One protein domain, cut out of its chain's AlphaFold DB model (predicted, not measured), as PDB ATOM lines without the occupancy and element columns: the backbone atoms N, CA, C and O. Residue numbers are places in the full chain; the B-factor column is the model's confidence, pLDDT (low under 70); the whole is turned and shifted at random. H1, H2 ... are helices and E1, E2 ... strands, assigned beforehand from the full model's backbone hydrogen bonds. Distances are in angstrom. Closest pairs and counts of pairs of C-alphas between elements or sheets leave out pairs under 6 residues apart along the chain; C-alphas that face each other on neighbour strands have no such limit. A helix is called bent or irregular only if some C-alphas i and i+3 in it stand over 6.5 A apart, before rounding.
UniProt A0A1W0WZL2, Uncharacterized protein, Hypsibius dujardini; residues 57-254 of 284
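Overview. This is residues 57 to 254 of the 284 residues of an uncharacterized protein of Hypsibius dujardini (UniProt A0A1W0WZL2). You are looking at a closed barrel of eight strands, E1 to E8, with one helix outside it on each of two opposite sides: H1 over E7 and E8, H2 by E3 and E4. A short strand, E9, pairs onto E1, and a long link, residues 228 to 242, runs from E9 to H2. The printed part has 198 residues, with two named helices and nine strands in the order E1 to E8, H1, E9, H2; the neighbour strands are antiparallel, and the class is mixed, helices and strands. It is compact, with a radius of gyration of the C-alphas of 17.2 A, and rounded, spanning 46 by 41 by 34 A.

Along the chain. Find C-alpha 61 at (-30.866, -4.993, -40.073), where E1, residues 61 to 70, begins; it bends by 58 degrees at residue 66. E2, residues 79 to 94, is 38.3 A long and bends by 75 degrees at residue 82. E3, residues 101 to 114, is 40.4 A long, and E4, residues 120 to 131, 33.1 A. Next come E5, residues 136 to 143, and E6, residues 150 to 161, which bends by 75 degrees at residue 158. E7 is residues 165 to 174 and E8 residues 181 to 190. H1, residues 199 to 216, is 25.8 A long and irregular: C-alphas 212 and 215 are 7.1 A apart. E9 is residues 225 to 227; H2, residues 243 to 252, ends at C-alpha 252, (-43.730, -5.187, -54.007).

Arrangement. Go round the ring from E1 to E8, a meander, each strand the antiparallel neighbour of the one before. Look for N 63 and O 85 at 2.7 A between E1 and E2, N 86 and O 108 at 2.8 A between E2 and E3, N 107 and O 127 at 2.8 A between E3 and E4, and N 128 and O 140 at 2.9 A between E4 and E5. Within hydrogen-bond range too are N 139 and O 153 at 2.8 A between E5 and E6, N 156 and O 169 at 2.8 A between E6 and E7, and N 168 and O 187 at 3.0 A between E7 and E8. N 66 and O 188, 2.8 A, close the ring between E8 and E1. E9 lies on the same side of E1 as E2, with N 226 and O 68 at 2.8 A. H1 is on the barrel at a height of 10.0 A, slantwise to the strands, at 39 degrees to E7 on the local plane; the closest C-alphas of H1 and E6 are those of Ile 212 and Phe 159, 7.4 A. H2 is on the barrel at a height of 9.4 A, over E4 and only just over E3, on which 3 of its C-alphas fall, along the strands at 21 degrees to E4 on the local plane; its closest C-alphas to E5 are those of Phe 245 and Phe 142, 6.5 A. H1 and H2 are apart. Of the O i to N i+4 pairs, 12 of 14 in H1 and 5 of 6 in H2 are within hydrogen-bond range.

Size, cuts and confidence. The C-alphas of Ser 99 and Asp 117 are the two farthest apart, 52.0 A. The printed part has no cut, and the link from E9 to H2 is long, with 15 residues. The mean pLDDT of the printed part is 85.1; look for values under 70 at residues 69 to 78, 96 to 97, 147 to 148 and 223 to 224.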
ATOM      1  N   ALA A  57     -30.784 -13.101 -46.268       86.44
ATOM      2  CA  ALA A  57     -31.536 -13.118 -45.012       86.44
ATOM      3  C   ALA A  57     -30.668 -12.728 -43.805       86.44
ATOM      4  O   ALA A  57     -31.174 -12.190 -42.827       86.44
ATOM      5  N   LYS A  58     -29.351 -12.960 -43.870       86.06
ATOM      6  CA  LYS A  58     -28.421 -12.569 -42.803       86.06
ATOM      7  C   LYS A  58     -27.970 -11.112 -42.903       86.06
ATOM      8  O   LYS A  58     -27.350 -10.610 -41.966       86.06
ATOM      9  N   LYS A  59     -28.247 -10.444 -44.027       84.44
ATOM     10  CA  LYS A  59     -27.922  -9.026 -44.231       84.44
ATOM     11  C   LYS A  59     -28.967  -8.080 -43.646       84.44
ATOM     12  O   LYS A  59     -28.656  -6.906 -43.451       84.44
ATOM     13  N   ASP A  60     -30.118  -8.619 -43.251       87.62
ATOM     14  CA  ASP A  60     -31.176  -7.900 -42.549       87.62
ATOM     15  C   ASP A  60     -30.634  -7.090 -41.356       87.62
ATOM     16  O   ASP A  60     -29.711  -7.514 -40.645       87.62
ATOM     17  N   GLY A  61     -31.171  -5.890 -41.177       90.50
ATOM     18  CA  GLY A  61     -30.866  -4.993 -40.073       90.50
ATOM     19  C   GLY A  61     -29.888  -3.868 -40.402       90.50
ATOM     20  O   GLY A  61     -29.468  -3.648 -41.540       90.50
ATOM     21  N   LYS A  62     -29.525  -3.137 -39.347       92.56
ATOM     22  CA  LYS A  62     -28.766  -1.890 -39.424       92.56
ATOM     23  C   LYS A  62     -27.288  -2.114 -39.760       92.56
ATOM     24  O   LYS A  62     -26.675  -3.084 -39.302       92.56
ATOM     25  N   GLN A  63     -26.730  -1.208 -40.548       93.00
ATOM     26  CA  GLN A  63     -25.336  -1.134 -40.966       93.00
ATOM     27  C   GLN A  63     -24.889   0.336 -40.967       93.00
ATOM     28  O   GLN A  63     -25.707   1.259 -41.023       93.00
ATOM     29  N   TYR A  64     -23.584   0.541 -40.882       91.88
ATOM     30  CA  TYR A  64     -22.934   1.843 -40.895       91.88
ATOM     31  C   TYR A  64     -21.844   1.822 -41.945       91.88
ATOM     32  O   TYR A  64     -21.086   0.849 -42.001       91.88
ATOM     33  N   GLU A  65     -21.740   2.882 -42.737       89.62
ATOM     34  CA  GLU A  65     -20.576   3.015 -43.603       89.62
ATOM     35  C   GLU A  65     -19.352   3.286 -42.724       89.62
ATOM     36  O   GLU A  65     -19.382   4.106 -41.802       89.62
ATOM     37  N   TYR A  66     -18.310   2.494 -42.946       84.81
ATOM     38  CA  TYR A  66     -17.022   2.616 -42.277       84.81
ATOM     39  C   TYR A  66     -16.026   3.338 -43.175       84.81
ATOM     40  O   TYR A  66     -15.316   4.225 -42.706       84.81
ATOM     41  N   ASP A  67     -16.018   2.960 -44.455       76.00
ATOM     42  CA  ASP A  67     -15.152   3.522 -45.480       76.00
ATOM     43  C   ASP A  67     -15.870   3.617 -46.818       76.00
ATOM     44  O   ASP A  67     -16.601   2.700 -47.219       76.00
ATOM     45  N   VAL A  68     -15.578   4.689 -47.545       70.25
ATOM     46  CA  VAL A  68     -15.989   4.874 -48.932       70.25
ATOM     47  C   VAL A  68     -14.753   5.193 -49.759       70.25
ATOM     48  O   VAL A  68     -13.926   6.017 -49.385       70.25
ATOM     49  N   VAL A  69     -14.621   4.522 -50.899       64.31
ATOM     50  CA  VAL A  69     -13.619   4.869 -51.907       64.31
ATOM     51  C   VAL A  69     -14.327   5.527 -53.070       64.31
ATOM     52  O   VAL A  69     -15.047   4.843 -53.802       64.31
ATOM     53  N   ASP A  70     -14.098   6.822 -53.257       61.38
ATOM     54  CA  ASP A  70     -14.444   7.543 -54.480       61.38
ATOM     55  C   ASP A  70     -13.132   7.933 -55.178       61.38
ATOM     56  O   ASP A  70     -12.511   8.937 -54.859       61.38
ATOM     57  N   VAL A  71     -12.679   7.112 -56.134       50.25
ATOM     58  CA  VAL A  71     -11.450   7.374 -56.915       50.25
ATOM     59  C   VAL A  71     -11.572   8.755 -57.612       50.25
ATOM     60  O   VAL A  71     -12.617   9.034 -58.205       50.25
ATOM     61  N   PRO A  72     -10.555   9.637 -57.554       47.34
ATOM     62  CA  PRO A  72     -10.699  11.025 -57.108       47.34
ATOM     63  C   PRO A  72     -10.919  12.062 -58.211       47.34
ATOM     64  O   PRO A  72     -10.641  11.839 -59.390       47.34
ATOM     65  N   GLY A  73     -11.321  13.259 -57.761       41.06
ATOM     66  CA  GLY A  73     -11.268  14.512 -58.524       41.06
ATOM     67  C   GLY A  73     -12.306  15.568 -58.126       41.06
ATOM     68  O   GLY A  73     -12.255  16.681 -58.645       41.06
ATOM     69  N   LEU A  74     -13.244  15.248 -57.233       38.97
ATOM     70  CA  LEU A  74     -14.317  16.156 -56.834       38.97
ATOM     71  C   LEU A  74     -14.332  16.289 -55.309       38.97
ATOM     72  O   LEU A  74     -14.376  15.263 -54.636       38.97
ATOM     73  N   PRO A  75     -14.314  17.514 -54.755       44.56
ATOM     74  CA  PRO A  75     -14.740  17.716 -53.381       44.56
ATOM     75  C   PRO A  75     -16.159  17.154 -53.248       44.56
ATOM     76  O   PRO A  75     -17.043  17.541 -54.016       44.56
ATOM     77  N   THR A  76     -16.382  16.244 -52.305       52.94
ATOM     78  CA  THR A  76     -17.729  15.860 -51.869       52.94
ATOM     79  C   THR A  76     -18.268  16.995 -50.998       52.94
ATOM     80  O   THR A  76     -18.234  16.934 -49.771       52.94
ATOM     81  N   ASP A  77     -18.632  18.101 -51.641       52.00
ATOM     82  CA  ASP A  77     -19.447  19.153 -51.044       52.00
ATOM     83  C   ASP A  77     -20.871  18.969 -51.593       52.00
ATOM     84  O   ASP A  77     -21.041  19.016 -52.818       52.00
ATOM     85  N   PRO A  78     -21.879  18.706 -50.743       64.19
ATOM     86  CA  PRO A  78     -21.831  18.640 -49.275       64.19
ATOM     87  C   PRO A  78     -21.145  17.384 -48.711       64.19
ATOM     88  O   PRO A  78     -21.153  16.316 -49.324       64.19
ATOM     89  N   GLN A  79     -20.568  17.511 -47.508       80.50
ATOM     90  CA  GLN A  79     -19.944  16.389 -46.800       80.50
ATOM     91  C   GLN A  79     -21.023  15.472 -46.208       80.50
ATOM     92  O   GLN A  79     -21.811  15.915 -45.369       80.50
ATOM     93  N   GLU A  80     -21.004  14.187 -46.568       86.44
ATOM     94  CA  GLU A  80     -21.855  13.162 -45.951       86.44
ATOM     95  C   GLU A  80     -21.265  12.706 -44.601       86.44
ATOM     96  O   GLU A  80     -20.105  12.289 -44.511       86.44
ATOM     97  N   VAL A  81     -22.054  12.775 -43.524       88.19
ATOM     98  CA  VAL A  81     -21.669  12.287 -42.187       88.19
ATOM     99  C   VAL A  81     -22.780  11.453 -41.545       88.19
ATOM    100  O   VAL A  81     -23.954  11.565 -41.897       88.19
ATOM    101  N   ASN A  82     -22.424  10.644 -40.540       90.25
ATOM    102  CA  ASN A  82     -23.341   9.739 -39.827       90.25
ATOM    103  C   ASN A  82     -24.065   8.739 -40.738       90.25
ATOM    104  O   ASN A  82     -25.195   8.338 -40.444       90.25
ATOM    105  N   THR A  83     -23.422   8.336 -41.829       90.94
ATOM    106  CA  THR A  83     -24.040   7.486 -42.835       90.94
ATOM    107  C   THR A  83     -24.416   6.123 -42.273       90.94
ATOM    108  O   THR A  83     -23.585   5.361 -41.767       90.94
ATOM    109  N   MET A  84     -25.698   5.801 -42.374       92.12
ATOM    110  CA  MET A  84     -26.247   4.531 -41.932       92.12
ATOM    111  C   MET A  84     -27.225   3.984 -42.949       92.12
ATOM    112  O   MET A  84     -27.858   4.717 -43.707       92.12
ATOM    113  N   ASN A  85     -27.386   2.671 -42.928       92.19
ATOM    114  CA  ASN A  85     -28.437   2.034 -43.685       92.19
ATOM    115  C   ASN A  85     -29.091   0.899 -42.908       92.19
ATOM    116  O   ASN A  85     -28.487   0.296 -42.025       92.19
ATOM    117  N   THR A  86     -30.349   0.631 -43.220       93.44
ATOM    118  CA  THR A  86     -31.074  -0.543 -42.745       93.44
ATOM    119  C   THR A  86     -31.523  -1.307 -43.968       93.44
ATOM    120  O   THR A  86     -32.280  -0.782 -44.782       93.44
ATOM    121  N   GLU A  87     -31.015  -2.522 -44.122       92.06
ATOM    122  CA  GLU A  87     -31.430  -3.428 -45.185       92.06
ATOM    123  C   GLU A  87     -32.491  -4.379 -44.634       92.06
ATOM    124  O   GLU A  87     -32.308  -4.928 -43.549       92.06
ATOM    125  N   SER A  88     -33.578  -4.573 -45.380       92.31
ATOM    126  CA  SER A  88     -34.658  -5.481 -45.002       92.31
ATOM    127  C   SER A  88     -35.007  -6.428 -46.141       92.31
ATOM    128  O   SER A  88     -35.240  -6.003 -47.279       92.31
ATOM    129  N   LEU A  89     -35.088  -7.724 -45.837       90.50
ATOM    130  CA  LEU A  89     -35.521  -8.738 -46.800       90.50
ATOM    131  C   LEU A  89     -37.046  -8.857 -46.815       90.50
ATOM    132  O   LEU A  89     -37.649  -9.318 -45.852       90.50
ATOM    133  N   LEU A  90     -37.665  -8.513 -47.947       88.69
ATOM    134  CA  LEU A  90     -39.106  -8.704 -48.146       88.69
ATOM    135  C   LEU A  90     -39.455 -10.150 -48.511       88.69
ATOM    136  O   LEU A  90     -40.569 -10.606 -48.269       88.69
ATOM    137  N   GLY A  91     -38.510 -10.868 -49.114       87.12
ATOM    138  CA  GLY A  91     -38.670 -12.258 -49.521       87.12
ATOM    139  C   GLY A  91     -37.901 -12.563 -50.799       87.12
ATOM    140  O   GLY A  91     -37.100 -11.759 -51.277       87.12
ATOM    141  N   TYR A  92     -38.157 -13.737 -51.367       88.31
ATOM    142  CA  TYR A  92     -37.624 -14.119 -52.670       88.31
ATOM    143  C   TYR A  92     -38.740 -14.063 -53.704       88.31
ATOM    144  O   TYR A  92     -39.838 -14.546 -53.447       88.31
ATOM    145  N   VAL A  93     -38.456 -13.490 -54.871       87.25
ATOM    146  CA  VAL A  93     -39.411 -13.349 -55.979       87.25
ATOM    147  C   VAL A  93     -38.759 -13.755 -57.293       87.25
ATOM    148  O   VAL A  93     -37.539 -13.888 -57.391       87.25
ATOM    149  N   CYS A  94     -39.570 -13.933 -58.324       81.62
ATOM    150  CA  CYS A  94     -39.080 -14.183 -59.673       81.62
ATOM    151  C   CYS A  94     -38.812 -12.857 -60.369       81.62
ATOM    152  O   CYS A  94     -39.699 -12.000 -60.418       81.62
ATOM    153  N   LEU A  95     -37.628 -12.702 -60.962       74.00
ATOM    154  CA  LEU A  95     -37.424 -11.595 -61.892       74.00
ATOM    155  C   LEU A  95     -38.471 -11.682 -63.020       74.00
ATOM    156  O   LEU A  95     -38.687 -12.777 -63.556       74.00
ATOM    157  N   PRO A  96     -39.114 -10.566 -63.410       67.88
ATOM    158  CA  PRO A  96     -40.055 -10.564 -64.524       67.88
ATOM    159  C   PRO A  96     -39.439 -11.198 -65.779       67.88
ATOM    160  O   PRO A  96     -38.338 -10.842 -66.190       67.88
ATOM    161  N   GLY A  97     -40.136 -12.169 -66.377       67.56
ATOM    162  CA  GLY A  97     -39.658 -12.881 -67.572       67.56
ATOM    163  C   GLY A  97     -38.542 -13.908 -67.328       67.56
ATOM    164  O   GLY A  97     -38.034 -14.484 -68.288       67.56
ATOM    165  N   SER A  98     -38.178 -14.181 -66.072       72.06
ATOM    166  CA  SER A  98     -37.140 -15.142 -65.693       72.06
ATOM    167  C   SER A  98     -37.676 -16.216 -64.740       72.06
ATOM    168  O   SER A  98     -38.658 -16.016 -64.028       72.06
ATOM    169  N   SER A  99     -37.012 -17.374 -64.713       73.00
ATOM    170  CA  SER A  99     -37.233 -18.426 -63.708       73.00
ATOM    171  C   SER A  99     -36.214 -18.381 -62.568       73.00
ATOM    172  O   SER A  99     -36.155 -19.310 -61.766       73.00
ATOM    173  N   VAL A 100     -35.363 -17.353 -62.535       76.88
ATOM    174  CA  VAL A 100     -34.324 -17.193 -61.517       76.88
ATOM    175  C   VAL A 100     -34.927 -16.488 -60.298       76.88
ATOM    176  O   VAL A 100     -35.384 -15.348 -60.441       76.88
ATOM    177  N   PRO A 101     -34.942 -17.133 -59.117       82.94
ATOM    178  CA  PRO A 101     -35.349 -16.472 -57.889       82.94
ATOM    179  C   PRO A 101     -34.279 -15.465 -57.459       82.94
ATOM    180  O   PRO A 101     -33.084 -15.768 -57.454       82.94
ATOM    181  N   VAL A 102     -34.722 -14.278 -57.059       89.25
ATOM    182  CA  VAL A 102     -33.885 -13.195 -56.532       89.25
ATOM    183  C   VAL A 102     -34.422 -12.733 -55.186       89.25
ATOM    184  O   VAL A 102     -35.626 -12.813 -54.935       89.25
ATOM    185  N   ALA A 103     -33.541 -12.253 -54.314       90.38
ATOM    186  CA  ALA A 103     -33.959 -11.573 -53.097       90.38
ATOM    187  C   ALA A 103     -34.563 -10.211 -53.464       90.38
ATOM    188  O   ALA A 103     -33.953  -9.450 -54.213       90.38
ATOM    189  N   ASN A 104     -35.754  -9.920 -52.949       91.81
ATOM    190  CA  ASN A 104     -36.368  -8.600 -53.001       91.81
ATOM    191  C   ASN A 104     -36.061  -7.885 -51.685       91.81
ATOM    192  O   ASN A 104     -36.548  -8.285 -50.625       91.81
ATOM    193  N   LEU A 105     -35.222  -6.862 -51.758       92.31
ATOM    194  CA  LEU A 105     -34.720  -6.138 -50.600       92.31
ATOM    195  C   LEU A 105     -35.190  -4.691 -50.668       92.31
ATOM    196  O   LEU A 105     -35.235  -4.092 -51.749       92.31
ATOM    197  N   ILE A 106     -35.448  -4.119 -49.503       93.62
ATOM    198  CA  ILE A 106     -35.520  -2.674 -49.327       93.62
ATOM    199  C   ILE A 106     -34.316  -2.219 -48.517       93.62
ATOM    200  O   ILE A 106     -33.844  -2.938 -47.640       93.62
ATOM    201  N   ARG A 107     -33.807  -1.032 -48.816       92.81
ATOM    202  CA  ARG A 107     -32.788  -0.390 -47.997       92.81
ATOM    203  C   ARG A 107     -33.175   1.053 -47.747       92.81
ATOM    204  O   ARG A 107     -33.412   1.807 -48.685       92.81
ATOM    205  N   GLU A 108     -33.202   1.418 -46.482       93.25
ATOM    206  CA  GLU A 108     -33.314   2.798 -46.033       93.25
ATOM    207  C   GLU A 108     -31.905   3.284 -45.738       93.25
ATOM    208  O   GLU A 108     -31.231   2.729 -44.875       93.25
ATOM    209  N   TYR A 109     -31.428   4.260 -46.496       92.38
ATOM    210  CA  TYR A 109     -30.093   4.829 -46.367       92.38
ATOM    211  C   TYR A 109     -30.237   6.291 -45.959       92.38
ATOM    212  O   TYR A 109     -30.988   7.027 -46.597       92.38
ATOM    213  N   SER A 110     -29.554   6.712 -44.900       92.88
ATOM    214  CA  SER A 110     -29.640   8.081 -44.398       92.88
ATOM    215  C   SER A 110     -28.299   8.609 -43.911       92.88
ATOM    216  O   SER A 110     -27.440   7.861 -43.437       92.88
ATOM    217  N   PHE A 111     -28.128   9.918 -44.051       92.06
ATOM    218  CA  PHE A 111     -26.924  10.648 -43.681       92.06
ATOM    219  C   PHE A 111     -27.261  12.127 -43.486       92.06
ATOM    220  O   PHE A 111     -28.289  12.623 -43.953       92.06
ATOM    221  N   TRP A 112     -26.396  12.826 -42.765       91.88
ATOM    222  CA  TRP A 112     -26.426  14.279 -42.707       91.88
ATOM    223  C   TRP A 112     -25.512  14.837 -43.793       91.88
ATOM    224  O   TRP A 112     -24.339  14.473 -43.849       91.88
ATOM    225  N   GLU A 113     -26.033  15.744 -44.607       90.38
ATOM    226  CA  GLU A 113     -25.240  16.606 -45.476       90.38
ATOM    227  C   GLU A 113     -24.855  17.865 -44.711       90.38
ATOM    228  O   GLU A 113     -25.706  18.522 -44.103       90.38
ATOM    229  N   LEU A 114     -23.565  18.190 -44.722       87.75
ATOM    230  CA  LEU A 114     -23.028  19.418 -44.152       87.75
ATOM    231  C   LEU A 114     -22.436  20.274 -45.268       87.75
ATOM    232  O   LEU A 114     -21.405  19.920 -45.845       87.75
ATOM    233  N   ALA A 115     -23.078  21.406 -45.537       84.19
ATOM    234  CA  ALA A 115     -22.562  22.418 -46.444       84.19
ATOM    235  C   ALA A 115     -21.522  23.305 -45.738       84.19
ATOM    236  O   ALA A 115     -21.519  23.454 -44.510       84.19
ATOM    237  N   GLN A 116     -20.643  23.938 -46.519       78.19
ATOM    238  CA  GLN A 116     -19.579  24.806 -45.989       78.19
ATOM    239  C   GLN A 116     -20.094  26.031 -45.223       78.19
ATOM    240  O   GLN A 116     -19.402  26.546 -44.344       78.19
ATOM    241  N   ASP A 117     -21.304  26.494 -45.530       84.00
ATOM    242  CA  ASP A 117     -21.954  27.614 -44.844       84.00
ATOM    243  C   ASP A 117     -22.557  27.227 -43.477       84.00
ATOM    244  O   ASP A 117     -23.112  28.073 -42.775       84.00
ATOM    245  N   GLY A 118     -22.422  25.957 -43.076       80.38
ATOM    246  CA  GLY A 118     -22.962  25.412 -41.834       80.38
ATOM    247  C   GLY A 118     -24.407  24.926 -41.947       80.38
ATOM    248  O   GLY A 118     -24.958  24.445 -40.950       80.38
ATOM    249  N   THR A 119     -25.021  25.015 -43.131       87.69
ATOM    250  CA  THR A 119     -26.317  24.393 -43.399       87.69
ATOM    251  C   THR A 119     -26.194  22.882 -43.251       87.69
ATOM    252  O   THR A 119     -25.224  22.264 -43.694       87.69
ATOM    253  N   LYS A 120     -27.191  22.291 -42.593       90.06
ATOM    254  CA  LYS A 120     -27.294  20.848 -42.399       90.06
ATOM    255  C   LYS A 120     -28.624  20.343 -42.930       90.06
ATOM    256  O   LYS A 120     -29.672  20.888 -42.577       90.06
ATOM    257  N   GLU A 121     -28.577  19.277 -43.708       90.94
ATOM    258  CA  GLU A 121     -29.759  18.608 -44.243       90.94
ATOM    259  C   GLU A 121     -29.718  17.124 -43.879       90.94
ATOM    260  O   GLU A 121     -28.667  16.490 -43.919       90.94
ATOM    261  N   CYS A 122     -30.855  16.572 -43.457       91.62
ATOM    262  CA  CYS A 122     -30.984  15.134 -43.244       91.62
ATOM    263  C   CYS A 122     -31.536  14.512 -44.524       91.62
ATOM    264  O   CYS A 122     -32.704  14.720 -44.864       91.62
ATOM    265  N   VAL A 123     -30.688  13.755 -45.214       90.19
ATOM    266  CA  VAL A 123     -30.977  13.197 -46.533       90.19
ATOM    267  C   VAL A 123     -31.283  11.710 -46.423       90.19
ATOM    268  O   VAL A 123     -30.652  10.970 -45.663       90.19
ATOM    269  N   GLY A 124     -32.294  11.278 -47.178       90.62
ATOM    270  CA  GLY A 124     -32.731   9.893 -47.264       90.62
ATOM    271  C   GLY A 124     -32.715   9.366 -48.684       90.62
ATOM    272  O   GLY A 124     -33.281   9.968 -49.591       90.62
ATOM    273  N   HIS A 125     -32.139   8.185 -48.856       91.50
ATOM    274  CA  HIS A 125     -32.254   7.385 -50.062       91.50
ATOM    275  C   HIS A 125     -33.009   6.099 -49.727       91.50
ATOM    276  O   HIS A 125     -32.563   5.276 -48.925       91.50
ATOM    277  N   PHE A 126     -34.150   5.905 -50.374       92.56
ATOM    278  CA  PHE A 126     -34.972   4.713 -50.236       92.56
ATOM    279  C   PHE A 126     -34.738   3.828 -51.445       92.56
ATOM    280  O   PHE A 126     -34.923   4.248 -52.585       92.56
ATOM    281  N   VAL A 127     -34.280   2.609 -51.214       92.44
ATOM    282  CA  VAL A 127     -33.791   1.735 -52.273       92.44
ATOM    283  C   VAL A 127     -34.651   0.490 -52.332       92.44
ATOM    284  O   VAL A 127     -34.827  -0.199 -51.332       92.44
ATOM    285  N   GLN A 128     -35.150   0.170 -53.519       92.94
ATOM    286  CA  GLN A 128     -35.630  -1.167 -53.846       92.94
ATOM    287  C   GLN A 128     -34.514  -1.899 -54.574       92.94
ATOM    288  O   GLN A 128     -33.842  -1.312 -55.421       92.94
ATOM    289  N   SER A 129     -34.322  -3.181 -54.287       93.00
ATOM    290  CA  SER A 129     -33.377  -3.964 -55.069       93.00
ATOM    291  C   SER A 129     -33.776  -5.413 -55.278       93.00
ATOM    292  O   SER A 129     -34.419  -6.042 -54.436       93.00
ATOM    293  N   PHE A 130     -33.354  -5.931 -56.427       92.12
ATOM    294  CA  PHE A 130     -33.377  -7.348 -56.744       92.12
ATOM    295  C   PHE A 130     -31.949  -7.870 -56.754       92.12
ATOM    296  O   PHE A 130     -31.127  -7.430 -57.567       92.12
ATOM    297  N   ALA A 131     -31.664  -8.801 -55.850       91.25
ATOM    298  CA  ALA A 131     -30.324  -9.315 -55.651       91.25
ATOM    299  C   ALA A 131     -30.227 -10.808 -55.970       91.25
ATOM    300  O   ALA A 131     -30.979 -11.641 -55.449       91.25
ATOM    301  N   GLY A 132     -29.291 -11.143 -56.852       88.12
ATOM    302  CA  GLY A 132     -28.925 -12.515 -57.152       88.12
ATOM    303  C   GLY A 132     -28.127 -13.130 -56.006       88.12
ATOM    304  O   GLY A 132     -27.530 -12.442 -55.176       88.12
ATOM    305  N   ARG A 133     -28.107 -14.463 -55.934       85.06
ATOM    306  CA  ARG A 133     -27.248 -15.168 -54.967       85.06
ATOM    307  C   ARG A 133     -25.762 -15.018 -55.271       85.06
ATOM    308  O   ARG A 133     -24.970 -15.279 -54.384       85.06
ATOM    309  N   ASP A 134     -25.418 -14.606 -56.482       84.06
ATOM    310  CA  ASP A 134     -24.069 -14.295 -56.960       84.06
ATOM    311  C   ASP A 134     -23.510 -12.962 -56.428       84.06
ATOM    312  O   ASP A 134     -22.390 -12.584 -56.762       84.06
ATOM    313  N   GLY A 135     -24.280 -12.242 -55.605       87.44
ATOM    314  CA  GLY A 135     -23.855 -10.979 -55.012       87.44
ATOM    315  C   GLY A 135     -24.080  -9.760 -55.905       87.44
ATOM    316  O   GLY A 135     -23.706  -8.660 -55.501       87.44
ATOM    317  N   GLN A 136     -24.697  -9.915 -57.083       90.94
ATOM    318  CA  GLN A 136     -25.147  -8.778 -57.882       90.94
ATOM    319  C   GLN A 136     -26.472  -8.237 -57.327       90.94
ATOM    320  O   GLN A 136     -27.435  -8.981 -57.152       90.94
ATOM    321  N   GLN A 137     -26.539  -6.928 -57.104       91.75
ATOM    322  CA  GLN A 137     -27.713  -6.223 -56.598       91.75
ATOM    323  C   GLN A 137     -28.093  -5.107 -57.577       91.75
ATOM    324  O   GLN A 137     -27.370  -4.122 -57.723       91.75
ATOM    325  N   ASN A 138     -29.235  -5.264 -58.250       92.44
ATOM    326  CA  ASN A 138     -29.814  -4.232 -59.111       92.44
ATOM    327  C   ASN A 138     -30.734  -3.362 -58.262       92.44
ATOM    328  O   ASN A 138     -31.644  -3.890 -57.625       92.44
ATOM    329  N   MET A 139     -30.489  -2.060 -58.234       92.44
ATOM    330  CA  MET A 139     -31.107  -1.135 -57.296       92.44
ATOM    331  C   MET A 139     -31.830  -0.009 -58.023       92.44
ATOM    332  O   MET A 139     -31.257   0.633 -58.899       92.44
ATOM    333  N   THR A 140     -33.043   0.284 -57.572       91.94
ATOM    334  CA  THR A 140     -33.754   1.526 -57.869       91.94
ATOM    335  C   THR A 140     -33.730   2.393 -56.619       91.94
ATOM    336  O   THR A 140     -34.241   1.976 -55.581       91.94
ATOM    337  N   VAL A 141     -33.140   3.580 -56.710       91.06
ATOM    338  CA  VAL A 141     -33.057   4.535 -55.600       91.06
ATOM    339  C   VAL A 141     -34.059   5.663 -55.809       91.06
ATOM    340  O   VAL A 141     -34.179   6.182 -56.921       91.06
ATOM    341  N   PHE A 142     -34.744   6.023 -54.730       90.50
ATOM    342  CA  PHE A 142     -35.703   7.110 -54.619       90.50
ATOM    343  C   PHE A 142     -35.203   8.083 -53.557       90.50
ATOM    344  O   PHE A 142     -34.958   7.680 -52.417       90.50
ATOM    345  N   ASP A 143     -35.065   9.349 -53.923       86.56
ATOM    346  CA  ASP A 143     -34.562  10.368 -53.011       86.56
ATOM    347  C   ASP A 143     -35.715  10.912 -52.150       86.56
ATOM    348  O   ASP A 143     -36.865  11.003 -52.588       86.56
ATOM    349  N   SER A 144     -35.436  11.236 -50.885       82.62
ATOM    350  CA  SER A 144     -36.437  11.788 -49.961       82.62
ATOM    351  C   SER A 144     -36.935  13.162 -50.408       82.62
ATOM    352  O   SER A 144     -38.090  13.506 -50.164       82.62
ATOM    353  N   SER A 145     -36.063  13.935 -51.060       76.31
ATOM    354  CA  SER A 145     -36.307  15.298 -51.537       76.31
ATOM    355  C   SER A 145     -36.922  15.362 -52.941       76.31
ATOM    356  O   SER A 145     -37.574  16.354 -53.263       76.31
ATOM    357  N   ASP A 146     -36.792  14.307 -53.757       72.00
ATOM    358  CA  ASP A 146     -37.377  14.222 -55.101       72.00
ATOM    359  C   ASP A 146     -38.243  12.965 -55.252       72.00
ATOM    360  O   ASP A 146     -37.779  11.854 -55.505       72.00
ATOM    361  N   ALA A 147     -39.556  13.160 -55.133       62.16
ATOM    362  CA  ALA A 147     -40.528  12.083 -55.265       62.16
ATOM    363  C   ALA A 147     -40.764  11.633 -56.719       62.16
ATOM    364  O   ALA A 147     -41.506  10.673 -56.931       62.16
ATOM    365  N   THR A 148     -40.212  12.314 -57.722       68.38
ATOM    366  CA  THR A 148     -40.573  12.093 -59.132       68.38
ATOM    367  C   THR A 148     -39.516  11.350 -59.930       68.38
ATOM    368  O   THR A 148     -39.861  10.695 -60.917       68.38
ATOM    369  N   THR A 149     -38.257  11.395 -59.500       74.81
ATOM    370  CA  THR A 149     -37.164  10.720 -60.194       74.81
ATOM    371  C   THR A 149     -36.677   9.496 -59.426       74.81
ATOM    372  O   THR A 149     -36.736   9.405 -58.201       74.81
ATOM    373  N   SER A 150     -36.244   8.487 -60.180       82.69
ATOM    374  CA  SER A 150     -35.589   7.305 -59.632       82.69
ATOM    375  C   SER A 150     -34.331   7.027 -60.430       82.69
ATOM    376  O   SER A 150     -34.349   7.136 -61.660       82.69
ATOM    377  N   ARG A 151     -33.265   6.615 -59.752       87.56
ATOM    378  CA  ARG A 151     -31.982   6.278 -60.383       87.56
ATOM    379  C   ARG A 151     -31.700   4.788 -60.269       87.56
ATOM    380  O   ARG A 151     -31.961   4.170 -59.239       87.56
ATOM    381  N   GLN A 152     -31.169   4.218 -61.346       89.88
ATOM    382  CA  GLN A 152     -30.782   2.812 -61.407       89.88
ATOM    383  C   GLN A 152     -29.295   2.676 -61.090       89.88
ATOM    384  O   GLN A 152     -28.469   3.384 -61.661       89.88
ATOM    385  N   LEU A 153     -28.955   1.757 -60.191       90.12
ATOM    386  CA  LEU A 153     -27.584   1.445 -59.799       90.12
ATOM    387  C   LEU A 153     -27.393  -0.068 -59.762       90.12
ATOM    388  O   LEU A 153     -28.318  -0.816 -59.457       90.12
ATOM    389  N   VAL A 154     -26.170  -0.521 -60.016       91.69
ATOM    390  CA  VAL A 154     -25.797  -1.929 -59.857       91.69
ATOM    391  C   VAL A 154     -24.615  -2.007 -58.908       91.69
ATOM    392  O   VAL A 154     -23.593  -1.358 -59.133       91.69
ATOM    393  N   TYR A 155     -24.770  -2.800 -57.853       92.25
ATOM    394  CA  TYR A 155     -23.694  -3.135 -56.933       92.25
ATOM    395  C   TYR A 155     -23.314  -4.601 -57.067       92.25
ATOM    396  O   TYR A 155     -24.143  -5.460 -57.368       92.25
ATOM    397  N   TYR A 156     -22.048  -4.874 -56.794       92.38
ATOM    398  CA  TYR A 156     -21.485  -6.206 -56.720       92.38
ATOM    399  C   TYR A 156     -20.835  -6.386 -55.352       92.38
ATOM    400  O   TYR A 156     -20.026  -5.562 -54.917       92.38
ATOM    401  N   GLN A 157     -21.195  -7.463 -54.667       91.62
ATOM    402  CA  GLN A 157     -20.614  -7.813 -53.380       91.62
ATOM    403  C   GLN A 157     -19.228  -8.452 -53.590       91.62
ATOM    404  O   GLN A 157     -19.094  -9.451 -54.290       91.62
ATOM    405  N   ILE A 158     -18.196  -7.872 -52.969       91.19
ATOM    406  CA  ILE A 158     -16.811  -8.377 -52.978       91.19
ATOM    407  C   ILE A 158     -16.615  -9.374 -51.836       91.19
ATOM    408  O   ILE A 158     -16.020 -10.438 -52.002       91.19
ATOM    409  N   PHE A 159     -17.117  -9.014 -50.658       90.62
ATOM    410  CA  PHE A 159     -16.991  -9.804 -49.442       90.62
ATOM    411  C   PHE A 159     -18.201  -9.587 -48.550       90.62
ATOM    412  O   PHE A 159     -18.689  -8.464 -48.446       90.62
ATOM    413  N   ASP A 160     -18.665 -10.643 -47.892       88.38
ATOM    414  CA  ASP A 160     -19.777 -10.566 -46.954       88.38
ATOM    415  C   ASP A 160     -19.516 -11.459 -45.738       88.38
ATOM    416  O   ASP A 160     -19.310 -12.673 -45.843       88.38
ATOM    417  N   GLU A 161     -19.504 -10.835 -44.570       90.38
ATOM    418  CA  GLU A 161     -19.562 -11.465 -43.261       90.38
ATOM    419  C   GLU A 161     -20.742 -10.815 -42.525       90.38
ATOM    420  O   GLU A 161     -20.579  -9.767 -41.895       90.38
ATOM    421  N   PRO A 162     -21.952 -11.397 -42.634       79.44
ATOM    422  CA  PRO A 162     -23.202 -10.682 -42.368       79.44
ATOM    423  C   PRO A 162     -23.329 -10.042 -40.980       79.44
ATOM    424  O   PRO A 162     -24.076  -9.082 -40.804       79.44
ATOM    425  N   SER A 163     -22.610 -10.564 -39.985       82.94
ATOM    426  CA  SER A 163     -22.621 -10.078 -38.603       82.94
ATOM    427  C   SER A 163     -21.636  -8.941 -38.318       82.94
ATOM    428  O   SER A 163     -21.636  -8.418 -37.207       82.94
ATOM    429  N   THR A 164     -20.764  -8.582 -39.257       88.38
ATOM    430  CA  THR A 164     -19.588  -7.744 -38.962       88.38
ATOM    431  C   THR A 164     -19.207  -6.807 -40.096       88.38
ATOM    432  O   THR A 164     -19.089  -5.615 -39.831       88.38
ATOM    433  N   LEU A 165     -18.999  -7.317 -41.315       92.69
ATOM    434  CA  LEU A 165     -18.343  -6.587 -42.406       92.69
ATOM    435  C   LEU A 165     -18.921  -6.976 -43.771       92.69
ATOM    436  O   LEU A 165     -18.882  -8.144 -44.155       92.69
ATOM    437  N   GLY A 166     -19.356  -5.986 -44.541       92.25
ATOM    438  CA  GLY A 166     -19.691  -6.113 -45.954       92.25
ATOM    439  C   GLY A 166     -18.815  -5.191 -46.794       92.25
ATOM    440  O   GLY A 166     -18.599  -4.041 -46.435       92.25
ATOM    441  N   ILE A 167     -18.315  -5.683 -47.926       92.31
ATOM    442  CA  ILE A 167     -17.616  -4.861 -48.920       92.31
ATOM    443  C   ILE A 167     -18.298  -5.054 -50.263       92.31
ATOM    444  O   ILE A 167     -18.393  -6.181 -50.765       92.31
ATOM    445  N   ARG A 168     -18.761  -3.957 -50.852       91.81
ATOM    446  CA  ARG A 168     -19.431  -3.928 -52.153       91.81
ATOM    447  C   ARG A 168     -18.873  -2.807 -53.006       91.81
ATOM    448  O   ARG A 168     -18.298  -1.854 -52.491       91.81
ATOM    449  N   TYR A 169     -19.061  -2.903 -54.312       91.44
ATOM    450  CA  TYR A 169     -18.681  -1.828 -55.216       91.44
ATOM    451  C   TYR A 169     -19.697  -1.634 -56.333       91.44
ATOM    452  O   TYR A 169     -20.451  -2.544 -56.675       91.44
ATOM    453  N   SER A 170     -19.689  -0.443 -56.916       90.88
ATOM    454  CA  SER A 170     -20.350  -0.139 -58.182       90.88
ATOM    455  C   SER A 170     -19.321   0.398 -59.172       90.88
ATOM    456  O   SER A 170     -18.318   0.995 -58.773       90.88
ATOM    457  N   CYS A 171     -19.550   0.174 -60.465       89.31
ATOM    458  CA  CYS A 171     -18.703   0.731 -61.511       89.31
ATOM    459  C   CYS A 171     -19.417   1.894 -62.204       89.31
ATOM    460  O   CYS A 171     -20.346   1.667 -62.977       89.31
ATOM    461  N   LYS A 172     -18.985   3.133 -61.935       85.94
ATOM    462  CA  LYS A 172     -19.573   4.339 -62.544       85.94
ATOM    463  C   LYS A 172     -19.154   4.491 -64.010       85.94
ATOM    464  O   LYS A 172     -19.950   4.931 -64.834       85.94
ATOM    465  N   LYS A 173     -17.918   4.102 -64.343       87.38
ATOM    466  CA  LYS A 173     -17.358   4.193 -65.698       87.38
ATOM    467  C   LYS A 173     -16.674   2.879 -66.101       87.38
ATOM    468  O   LYS A 173     -15.516   2.668 -65.741       87.38
ATOM    469  N   PRO A 174     -17.372   1.978 -66.814       89.12
ATOM    470  CA  PRO A 174     -16.782   0.722 -67.256       89.12
ATOM    471  C   PRO A 174     -15.847   0.922 -68.455       89.12
ATOM    472  O   PRO A 174     -16.213   1.585 -69.427       89.12
ATOM    473  N   ASN A 175     -14.671   0.292 -68.433       87.31
ATOM    474  CA  ASN A 175     -13.748   0.282 -69.567       87.31
ATOM    475  C   ASN A 175     -13.853  -1.044 -70.319       87.31
ATOM    476  O   ASN A 175     -13.331  -2.076 -69.892       87.31
ATOM    477  N   LEU A 176     -14.556  -1.039 -71.450       88.81
ATOM    478  CA  LEU A 176     -14.803  -2.262 -72.219       88.81
ATOM    479  C   LEU A 176     -13.547  -2.804 -72.920       88.81
ATOM    480  O   LEU A 176     -13.538  -3.967 -73.310       88.81
ATOM    481  N   GLN A 177     -12.492  -1.996 -73.064       87.00
ATOM    482  CA  GLN A 177     -11.236  -2.436 -73.679       87.00
ATOM    483  C   GLN A 177     -10.381  -3.241 -72.699       87.00
ATOM    484  O   GLN A 177      -9.785  -4.246 -73.077       87.00
ATOM    485  N   THR A 178     -10.307  -2.798 -71.440       85.31
ATOM    486  CA  THR A 178      -9.470  -3.440 -70.415       85.31
ATOM    487  C   THR A 178     -10.239  -4.438 -69.552       85.31
ATOM    488  O   THR A 178      -9.621  -5.306 -68.940       85.31
ATOM    489  N   GLY A 179     -11.570  -4.319 -69.482       86.12
ATOM    490  CA  GLY A 179     -12.417  -5.078 -68.558       86.12
ATOM    491  C   GLY A 179     -12.384  -4.563 -67.111       86.12
ATOM    492  O   GLY A 179     -13.071  -5.124 -66.254       86.12
ATOM    493  N   VAL A 180     -11.613  -3.506 -66.843       88.50
ATOM    494  CA  VAL A 180     -11.421  -2.888 -65.523       88.50
ATOM    495  C   VAL A 180     -12.276  -1.629 -65.419       88.50
ATOM    496  O   VAL A 180     -12.427  -0.894 -66.386       88.50
ATOM    497  N   CYS A 181     -12.843  -1.361 -64.254       87.44
ATOM    498  CA  CYS A 181     -13.606  -0.150 -64.017       87.44
ATOM    499  C   CYS A 181     -12.674   1.064 -63.897       87.44
ATOM    500  O   CYS A 181     -11.812   1.079 -63.019       87.44
ATOM    501  N   ASP A 182     -12.880   2.094 -64.722       83.88
ATOM    502  CA  ASP A 182     -12.108   3.344 -64.641       83.88
ATOM    503  C   ASP A 182     -12.484   4.157 -63.390       83.88
ATOM    504  O   ASP A 182     -11.659   4.877 -62.838       83.88
ATOM    505  N   THR A 183     -13.744   4.067 -62.950       84.81
ATOM    506  CA  THR A 183     -14.262   4.826 -61.798       84.81
ATOM    507  C   THR A 183     -15.094   3.916 -60.892       84.81
ATOM    508  O   THR A 183     -16.330   3.909 -60.983       84.81
ATOM    509  N   PRO A 184     -14.450   3.079 -60.059       85.88
ATOM    510  CA  PRO A 184     -15.154   2.279 -59.072       85.88
ATOM    511  C   PRO A 184     -15.543   3.134 -57.858       85.88
ATOM    512  O   PRO A 184     -14.756   3.964 -57.410       85.88
ATOM    513  N   LYS A 185     -16.732   2.885 -57.298       87.44
ATOM    514  CA  LYS A 185     -17.097   3.314 -55.939       87.44
ATOM    515  C   LYS A 185     -17.140   2.085 -55.043       87.44
ATOM    516  O   LYS A 185     -17.973   1.209 -55.289       87.44
ATOM    517  N   VAL A 186     -16.266   2.009 -54.041       88.31
ATOM    518  CA  VAL A 186     -16.245   0.914 -53.052       88.31
ATOM    519  C   VAL A 186     -16.883   1.408 -51.766       88.31
ATOM    520  O   VAL A 186     -16.607   2.519 -51.333       88.31
ATOM    521  N   ILE A 187     -17.735   0.585 -51.168       90.12
ATOM    522  CA  ILE A 187     -18.399   0.873 -49.900       90.12
ATOM    523  C   ILE A 187     -18.101  -0.271 -48.940       90.12
ATOM    524  O   ILE A 187     -18.263  -1.450 -49.291       90.12
ATOM    525  N   VAL A 188     -17.671   0.094 -47.737       92.00
ATOM    526  CA  VAL A 188     -17.439  -0.813 -46.619       92.00
ATOM    527  C   VAL A 188     -18.494  -0.552 -45.553       92.00
ATOM    528  O   VAL A 188     -18.508   0.500 -44.922       92.00
ATOM    529  N   ASP A 189     -19.356  -1.538 -45.338       93.19
ATOM    530  CA  ASP A 189     -20.424  -1.511 -44.345       93.19
ATOM    531  C   ASP A 189     -20.027  -2.359 -43.120       93.19
ATOM    532  O   ASP A 189     -19.510  -3.472 -43.259       93.19
ATOM    533  N   ILE A 190     -20.311  -1.875 -41.909       94.06
ATOM    534  CA  ILE A 190     -20.117  -2.608 -40.647       94.06
ATOM    535  C   ILE A 190     -21.378  -2.599 -39.774       94.06
ATOM    536  O   ILE A 190     -22.254  -1.751 -39.918       94.06
ATOM    537  N   ARG A 191     -21.483  -3.534 -38.821       92.56
ATOM    538  CA  ARG A 191     -22.662  -3.655 -37.927       92.56
ATOM    539  C   ARG A 191     -22.613  -2.807 -36.653       92.56
ATOM    540  O   ARG A 191     -23.623  -2.677 -35.966       92.56
ATOM    541  N   LYS A 192     -21.454  -2.241 -36.324       91.75
ATOM    542  CA  LYS A 192     -21.228  -1.420 -35.124       91.75
ATOM    543  C   LYS A 192     -20.906   0.009 -35.546       91.75
ATOM    544  O   LYS A 192     -20.223   0.189 -36.544       91.75
ATOM    545  N   GLN A 193     -21.380   1.011 -34.808       89.31
ATOM    546  CA  GLN A 193     -21.087   2.407 -35.148       89.31
ATOM    547  C   GLN A 193     -19.568   2.662 -35.117       89.31
ATOM    548  O   GLN A 193     -18.914   2.220 -34.164       89.31
ATOM    549  N   PRO A 194     -18.986   3.348 -36.121       88.06
ATOM    550  CA  PRO A 194     -17.540   3.565 -36.192       88.06
ATOM    551  C   PRO A 194     -16.924   4.302 -34.993       88.06
ATOM    552  O   PRO A 194     -15.760   4.071 -34.654       88.06
ATOM    553  N   ASP A 195     -17.678   5.181 -34.336       85.88
ATOM    554  CA  ASP A 195     -17.265   5.922 -33.136       85.88
ATOM    555  C   ASP A 195     -17.230   5.045 -31.870       85.88
ATOM    556  O   ASP A 195     -16.463   5.320 -30.949       85.88
ATOM    557  N   GLN A 196     -17.975   3.938 -31.854       89.94
ATOM    558  CA  GLN A 196     -17.994   2.956 -30.763       89.94
ATOM    559  C   GLN A 196     -16.882   1.902 -30.869       89.94
ATOM    560  O   GLN A 196     -16.746   1.046 -29.988       89.94
ATOM    561  N   LEU A 197     -16.116   1.901 -31.962       90.69
ATOM    562  CA  LEU A 197     -14.989   0.993 -32.145       90.69
ATOM    563  C   LEU A 197     -13.753   1.509 -31.404       90.69
ATOM    564  O   LEU A 197     -13.315   2.646 -31.588       90.69
ATOM    565  N   SER A 198     -13.132   0.627 -30.630       93.75
ATOM    566  CA  SER A 198     -11.797   0.836 -30.082       93.75
ATOM    567  C   SER A 198     -10.747   0.933 -31.195       93.75
ATOM    568  O   SER A 198     -10.936   0.438 -32.309       93.75
ATOM    569  N   ALA A 199      -9.592   1.523 -30.884       92.69
ATOM    570  CA  ALA A 199      -8.473   1.601 -31.825       92.69
ATOM    571  C   ALA A 199      -8.023   0.212 -32.327       92.69
ATOM    572  O   ALA A 199      -7.696   0.057 -33.501       92.69
ATOM    573  N   ALA A 200      -8.064  -0.808 -31.463       95.00
ATOM    574  CA  ALA A 200      -7.724  -2.182 -31.828       95.00
ATOM    575  C   ALA A 200      -8.752  -2.808 -32.787       95.00
ATOM    576  O   ALA A 200      -8.366  -3.475 -33.746       95.00
ATOM    577  N   GLU A 201     -10.051  -2.566 -32.569       93.88
ATOM    578  CA  GLU A 201     -11.103  -3.013 -33.493       93.88
ATOM    579  C   GLU A 201     -10.950  -2.350 -34.867       93.88
ATOM    580  O   GLU A 201     -11.013  -3.044 -35.880       93.88
ATOM    581  N   LYS A 202     -10.677  -1.036 -34.906       91.31
ATOM    582  CA  LYS A 202     -10.422  -0.298 -36.157       91.31
ATOM    583  C   LYS A 202      -9.219  -0.866 -36.909       91.31
ATOM    584  O   LYS A 202      -9.357  -1.247 -38.064       91.31
ATOM    585  N   ALA A 203      -8.083  -1.044 -36.233       92.12
ATOM    586  CA  ALA A 203      -6.887  -1.624 -36.846       92.12
ATOM    587  C   ALA A 203      -7.126  -3.050 -37.379       92.12
ATOM    588  O   ALA A 203      -6.627  -3.416 -38.444       92.12
ATOM    589  N   SER A 204      -7.912  -3.861 -36.662       93.69
ATOM    590  CA  SER A 204      -8.278  -5.204 -37.121       93.69
ATOM    591  C   SER A 204      -9.201  -5.179 -38.341       93.69
ATOM    592  O   SER A 204      -9.066  -6.047 -39.208       93.69
ATOM    593  N   LEU A 205     -10.144  -4.235 -38.408       93.00
ATOM    594  CA  LEU A 205     -11.002  -4.038 -39.578       93.00
ATOM    595  C   LEU A 205     -10.171  -3.587 -40.777       93.00
ATOM    596  O   LEU A 205     -10.255  -4.222 -41.825       93.00
ATOM    597  N   ASP A 206      -9.304  -2.592 -40.602       92.31
ATOM    598  CA  ASP A 206      -8.423  -2.082 -41.654       92.31
ATOM    599  C   ASP A 206      -7.525  -3.180 -42.227       92.31
ATOM    600  O   ASP A 206      -7.443  -3.356 -43.444       92.31
ATOM    601  N   ALA A 207      -6.896  -3.986 -41.368       92.94
ATOM    602  CA  ALA A 207      -6.081  -5.117 -41.808       92.94
ATOM    603  C   ALA A 207      -6.895  -6.128 -42.635       92.94
ATOM    604  O   ALA A 207      -6.410  -6.646 -43.644       92.94
ATOM    605  N   LYS A 208      -8.147  -6.392 -42.237       94.38
ATOM    606  CA  LYS A 208      -9.044  -7.304 -42.954       94.38
ATOM    607  C   LYS A 208      -9.490  -6.727 -44.298       94.38
ATOM    608  O   LYS A 208      -9.442  -7.441 -45.296       94.38
ATOM    609  N   ILE A 209      -9.879  -5.454 -44.335       92.38
ATOM    610  CA  ILE A 209     -10.262  -4.735 -45.556       92.38
ATOM    611  C   ILE A 209      -9.097  -4.739 -46.546       92.38
ATOM    612  O   ILE A 209      -9.273  -5.148 -47.691       92.38
ATOM    613  N   ASN A 210      -7.890  -4.400 -46.085       91.94
ATOM    614  CA  ASN A 210      -6.673  -4.431 -46.894       91.94
ATOM    615  C   ASN A 210      -6.389  -5.819 -47.463       91.94
ATOM    616  O   ASN A 210      -6.088  -5.944 -48.645       91.94
ATOM    617  N   ALA A 211      -6.532  -6.877 -46.664       92.38
ATOM    618  CA  ALA A 211      -6.338  -8.241 -47.149       92.38
ATOM    619  C   ALA A 211      -7.369  -8.640 -48.224       92.38
ATOM    620  O   ALA A 211      -7.017  -9.321 -49.186       92.38
ATOM    621  N   ILE A 212      -8.629  -8.213 -48.076       90.88
ATOM    622  CA  ILE A 212      -9.700  -8.491 -49.046       90.88
ATOM    623  C   ILE A 212      -9.495  -7.705 -50.346       90.88
ATOM    624  O   ILE A 212      -9.758  -8.232 -51.425       90.88
ATOM    625  N   LEU A 213      -9.044  -6.454 -50.246       88.94
ATOM    626  CA  LEU A 213      -8.908  -5.535 -51.376       88.94
ATOM    627  C   LEU A 213      -7.532  -5.581 -52.060       88.94
ATOM    628  O   LEU A 213      -7.406  -5.118 -53.196       88.94
ATOM    629  N   ALA A 214      -6.533  -6.211 -51.436       89.31
ATOM    630  CA  ALA A 214      -5.189  -6.393 -51.985       89.31
ATOM    631  C   ALA A 214      -5.157  -6.964 -53.419       89.31
ATOM    632  O   ALA A 214      -4.378  -6.447 -54.221       89.31
ATOM    633  N   PRO A 215      -6.003  -7.944 -53.809       87.06
ATOM    634  CA  PRO A 215      -6.047  -8.436 -55.190       87.06
ATOM    635  C   PRO A 215      -6.398  -7.370 -56.237       87.06
ATOM    636  O   PRO A 215      -6.107  -7.554 -57.414       87.06
ATOM    637  N   TYR A 216      -7.023  -6.267 -55.820       86.81
ATOM    638  CA  TYR A 216      -7.398  -5.145 -56.681       86.81
ATOM    639  C   TYR A 216      -6.429  -3.962 -56.560       86.81
ATOM    640  O   TYR A 216      -6.650  -2.941 -57.205       86.81
ATOM    641  N   CYS A 217      -5.361  -4.098 -55.764       86.31
ATOM    642  CA  CYS A 217      -4.411  -3.033 -55.432       86.31
ATOM    643  C   CYS A 217      -5.075  -1.821 -54.754       86.31
ATOM    644  O   CYS A 217      -4.640  -0.685 -54.933       86.31
ATOM    645  N   ILE A 218      -6.136  -2.069 -53.983       85.44
ATOM    646  CA  ILE A 218      -6.831  -1.061 -53.182       85.44
ATOM    647  C   ILE A 218      -6.485  -1.306 -51.714       85.44
ATOM    648  O   ILE A 218      -6.443  -2.450 -51.258       85.44
ATOM    649  N   SER A 219      -6.234  -0.226 -50.978       85.31
ATOM    650  CA  SER A 219      -5.941  -0.268 -49.548       85.31
ATOM    651  C   SER A 219      -6.617   0.891 -48.824       85.31
ATOM    652  O   SER A 219      -6.931   1.907 -49.436       85.31
ATOM    653  N   THR A 220      -6.742   0.784 -47.506       80.50
ATOM    654  CA  THR A 220      -7.206   1.858 -46.625       80.50
ATOM    655  C   THR A 220      -6.284   3.082 -46.628       80.50
ATOM    656  O   THR A 220      -6.641   4.121 -46.093       80.50
ATOM    657  N   SER A 221      -5.080   2.954 -47.194       76.94
ATOM    658  CA  SER A 221      -4.109   4.036 -47.395       76.94
ATOM    659  C   SER A 221      -4.117   4.623 -48.810       76.94
ATOM    660  O   SER A 221      -3.290   5.478 -49.121       76.94
ATOM    661  N   THR A 222      -4.997   4.149 -49.695       70.62
ATOM    662  CA  THR A 222      -5.171   4.752 -51.020       70.62
ATOM    663  C   THR A 222      -5.689   6.192 -50.832       70.62
ATOM    664  O   THR A 222      -6.562   6.377 -49.989       70.62
ATOM    665  N   PRO A 223      -5.177   7.206 -51.565       62.81
ATOM    666  CA  PRO A 223      -5.486   8.627 -51.325       62.81
ATOM    667  C   PRO A 223      -6.974   9.000 -51.306       62.81
ATOM    668  O   PRO A 223      -7.332  10.033 -50.755       62.81
ATOM    669  N   ASP A 224      -7.820   8.134 -51.857       67.06
ATOM    670  CA  ASP A 224      -9.250   8.370 -52.079       67.06
ATOM    671  C   ASP A 224     -10.118   7.433 -51.234       67.06
ATOM    672  O   ASP A 224     -11.303   7.235 -51.496       67.06
ATOM    673  N   PHE A 225      -9.486   6.781 -50.258       70.12
ATOM    674  CA  PHE A 225     -10.125   5.933 -49.275       70.12
ATOM    675  C   PHE A 225     -10.517   6.804 -48.078       70.12
ATOM    676  O   PHE A 225      -9.726   7.043 -47.161       70.12
ATOM    677  N   GLU A 226     -11.740   7.325 -48.117       78.31
ATOM    678  CA  GLU A 226     -12.262   8.228 -47.103       78.31
ATOM    679  C   GLU A 226     -12.951   7.445 -45.985       78.31
ATOM    680  O   GLU A 226     -13.863   6.643 -46.199       78.31
ATOM    681  N   LYS A 227     -12.505   7.705 -44.755       77.75
ATOM    682  CA  LYS A 227     -13.124   7.169 -43.542       77.75
ATOM    683  C   LYS A 227     -14.445   7.895 -43.307       77.75
ATOM    684  O   LYS A 227     -14.478   9.128 -43.263       77.75
ATOM    685  N   SER A 228     -15.516   7.145 -43.070       78.12
ATOM    686  CA  SER A 228     -16.810   7.738 -42.741       78.12
ATOM    687  C   SER A 228     -16.708   8.567 -41.460       78.12
ATOM    688  O   SER A 228     -16.182   8.126 -40.433       78.12
ATOM    689  N   THR A 229     -17.225   9.792 -41.515       83.00
ATOM    690  CA  THR A 229     -17.203  10.717 -40.380       83.00
ATOM    691  C   THR A 229     -18.480  10.569 -39.562       83.00
ATOM    692  O   THR A 229     -19.581  10.641 -40.106       83.00
ATOM    693  N   PHE A 230     -18.340  10.396 -38.245       83.56
ATOM    694  CA  PHE A 230     -19.461  10.354 -37.306       83.56
ATOM    695  C   PHE A 230     -19.416  11.545 -36.338       83.56
ATOM    696  O   PHE A 230     -18.394  11.805 -35.705       83.56
ATOM    697  N   LYS A 231     -20.539  12.257 -36.245       87.12
ATOM    698  CA  LYS A 231     -20.801  13.473 -35.468       87.12
ATOM    699  C   LYS A 231     -22.009  13.257 -34.544       87.12
ATOM    700  O   LYS A 231     -23.150  13.499 -34.965       87.12
ATOM    701  N   PRO A 232     -21.805  12.753 -33.312       84.94
ATOM    702  CA  PRO A 232     -22.890  12.425 -32.379       84.94
ATOM    703  C   PRO A 232     -23.839  13.595 -32.077       84.94
ATOM    704  O   PRO A 232     -25.027  13.390 -31.834       84.94
ATOM    705  N   GLU A 233     -23.336  14.829 -32.129       87.94
ATOM    706  CA  GLU A 233     -24.068  16.065 -31.844       87.94
ATOM    707  C   GLU A 233     -25.211  16.370 -32.826       87.94
ATOM    708  O   GLU A 233     -26.108  17.145 -32.497       87.94
ATOM    709  N   LEU A 234     -25.210  15.764 -34.018       88.62
ATOM    710  CA  LEU A 234     -26.281  15.942 -35.004       88.62
ATOM    711  C   LEU A 234     -27.524  15.098 -34.691       88.62
ATOM    712  O   LEU A 234     -28.597  15.367 -35.230       88.62
ATOM    713  N   GLY A 235     -27.400  14.096 -33.816       87.19
ATOM    714  CA  GLY A 235     -28.468  13.138 -33.550       87.19
ATOM    715  C   GLY A 235     -28.800  12.245 -34.761       87.19
ATOM    716  O   GLY A 235     -28.105  12.265 -35.786       87.19
ATOM    717  N   PRO A 236     -29.847  11.406 -34.651       85.25
ATOM    718  CA  PRO A 236     -30.228  10.488 -35.718       85.25
ATOM    719  C   PRO A 236     -30.851  11.233 -36.910       85.25
ATOM    720  O   PRO A 236     -31.779  12.018 -36.732       85.25
ATOM    721  N   CYS A 237     -30.384  10.940 -38.128       90.44
ATOM    722  CA  CYS A 237     -31.054  11.363 -39.358       90.44
ATOM    723  C   CYS A 237     -32.109  10.319 -39.755       90.44
ATOM    724  O   CYS A 237     -31.770   9.192 -40.129       90.44
ATOM    725  N   ILE A 238     -33.386  10.693 -39.631       89.81
ATOM    726  CA  ILE A 238     -34.547   9.839 -39.926       89.81
ATOM    727  C   ILE A 238     -35.441  10.565 -40.945       89.81
ATOM    728  O   ILE A 238     -36.426  11.203 -40.564       89.81
ATOM    729  N   PRO A 239     -35.075  10.538 -42.236       87.94
ATOM    730  CA  PRO A 239     -35.879  11.131 -43.295       87.94
ATOM    731  C   PRO A 239     -37.126  10.272 -43.554       87.94
ATOM    732  O   PRO A 239     -37.109   9.055 -43.372       87.94
ATOM    733  N   GLY A 240     -38.223  10.897 -43.986       85.94
ATOM    734  CA  GLY A 240     -39.438  10.179 -44.379       85.94
ATOM    735  C   GLY A 240     -39.355   9.633 -45.816       85.94
ATOM    736  O   GLY A 240     -38.760  10.296 -46.670       85.94
ATOM    737  N   PRO A 241     -39.959   8.466 -46.119       85.38
ATOM    738  CA  PRO A 241     -40.012   7.931 -47.477       85.38
ATOM    739  C   PRO A 241     -40.834   8.809 -48.414       85.38
ATOM    740  O   PRO A 241     -41.879   9.346 -48.035       85.38
ATOM    741  N   SER A 242     -40.403   8.896 -49.673       82.38
ATOM    742  CA  SER A 242     -41.172   9.581 -50.710       82.38
ATOM    743  C   SER A 242     -42.503   8.864 -50.978       82.38
ATOM    744  O   SER A 242     -42.636   7.645 -50.815       82.38
ATOM    745  N   ALA A 243     -43.515   9.608 -51.434       84.19
ATOM    746  CA  ALA A 243     -44.819   9.031 -51.780       84.19
ATOM    747  C   ALA A 243     -44.702   7.932 -52.855       84.19
ATOM    748  O   ALA A 243     -45.392   6.914 -52.789       84.19
ATOM    749  N   THR A 244     -43.785   8.109 -53.809       85.12
ATOM    750  CA  THR A 244     -43.496   7.134 -54.867       85.12
ATOM    751  C   THR A 244     -42.904   5.848 -54.309       85.12
ATOM    752  O   THR A 244     -43.336   4.763 -54.704       85.12
ATOM    753  N   PHE A 245     -41.979   5.942 -53.350       87.94
ATOM    754  CA  PHE A 245     -41.444   4.760 -52.679       87.94
ATOM    755  C   PHE A 245     -42.533   4.018 -51.895       87.94
ATOM    756  O   PHE A 245     -42.681   2.806 -52.043       87.94
ATOM    757  N   ASN A 246     -43.384   4.737 -51.156       87.69
ATOM    758  CA  ASN A 246     -44.510   4.128 -50.441       87.69
ATOM    759  C   ASN A 246     -45.484   3.405 -51.387       87.69
ATOM    760  O   ASN A 246     -45.914   2.285 -51.108       87.69
ATOM    761  N   ALA A 247     -45.797   4.000 -52.540       86.44
ATOM    762  CA  ALA A 247     -46.633   3.356 -53.554       86.44
ATOM    763  C   ALA A 247     -45.966   2.106 -54.159       86.44
ATOM    764  O   ALA A 247     -46.654   1.141 -54.505       86.44
ATOM    765  N   LEU A 248     -44.634   2.100 -54.286       86.81
ATOM    766  CA  LEU A 248     -43.876   0.928 -54.718       86.81
ATOM    767  C   LEU A 248     -43.940  -0.199 -53.680       86.81
ATOM    768  O   LEU A 248     -44.178  -1.338 -54.075       86.81
ATOM    769  N   LEU A 249     -43.797   0.094 -52.383       85.31
ATOM    770  CA  LEU A 249     -43.861  -0.919 -51.318       85.31
ATOM    771  C   LEU A 249     -45.156  -1.744 -51.377       85.31
ATOM    772  O   LEU A 249     -45.108  -2.972 -51.300       85.31
ATOM    773  N   VAL A 250     -46.298  -1.090 -51.614       85.12
ATOM    774  CA  VAL A 250     -47.595  -1.769 -51.784       85.12
ATOM    775  C   VAL A 250     -47.569  -2.747 -52.965       85.12
ATOM    776  O   VAL A 250     -48.092  -3.855 -52.866       85.12
ATOM    777  N   LYS A 251     -46.931  -2.369 -54.081       85.19
ATOM    778  CA  LYS A 251     -46.797  -3.238 -55.263       85.19
ATOM    779  C   LYS A 251     -45.833  -4.396 -55.021       85.19
ATOM    780  O   LYS A 251     -46.103  -5.504 -55.474       85.19
ATOM    781  N   LEU A 252     -44.725  -4.157 -54.320       83.44
ATOM    782  CA  LEU A 252     -43.730  -5.187 -54.007       83.44
ATOM    783  C   LEU A 252     -44.309  -6.276 -53.103       83.44
ATOM    784  O   LEU A 252     -44.025  -7.451 -53.324       83.44
ATOM    785  N   ALA A 253     -45.152  -5.901 -52.139       75.94
ATOM    786  CA  ALA A 253     -45.848  -6.847 -51.270       75.94
ATOM    787  C   ALA A 253     -46.821  -7.770 -52.032       75.94
ATOM    788  O   ALA A 253     -47.164  -8.841 -51.542       75.94
ATOM    789  N   ALA A 254     -47.252  -7.373 -53.234       79.12
ATOM    790  CA  ALA A 254     -48.132  -8.164 -54.091       79.12
ATOM    791  C   ALA A 254     -47.378  -9.073 -55.083       79.12
ATOM    792  O   ALA A 254     -48.016  -9.751 -55.892       79.12
TER     793      ALA A 254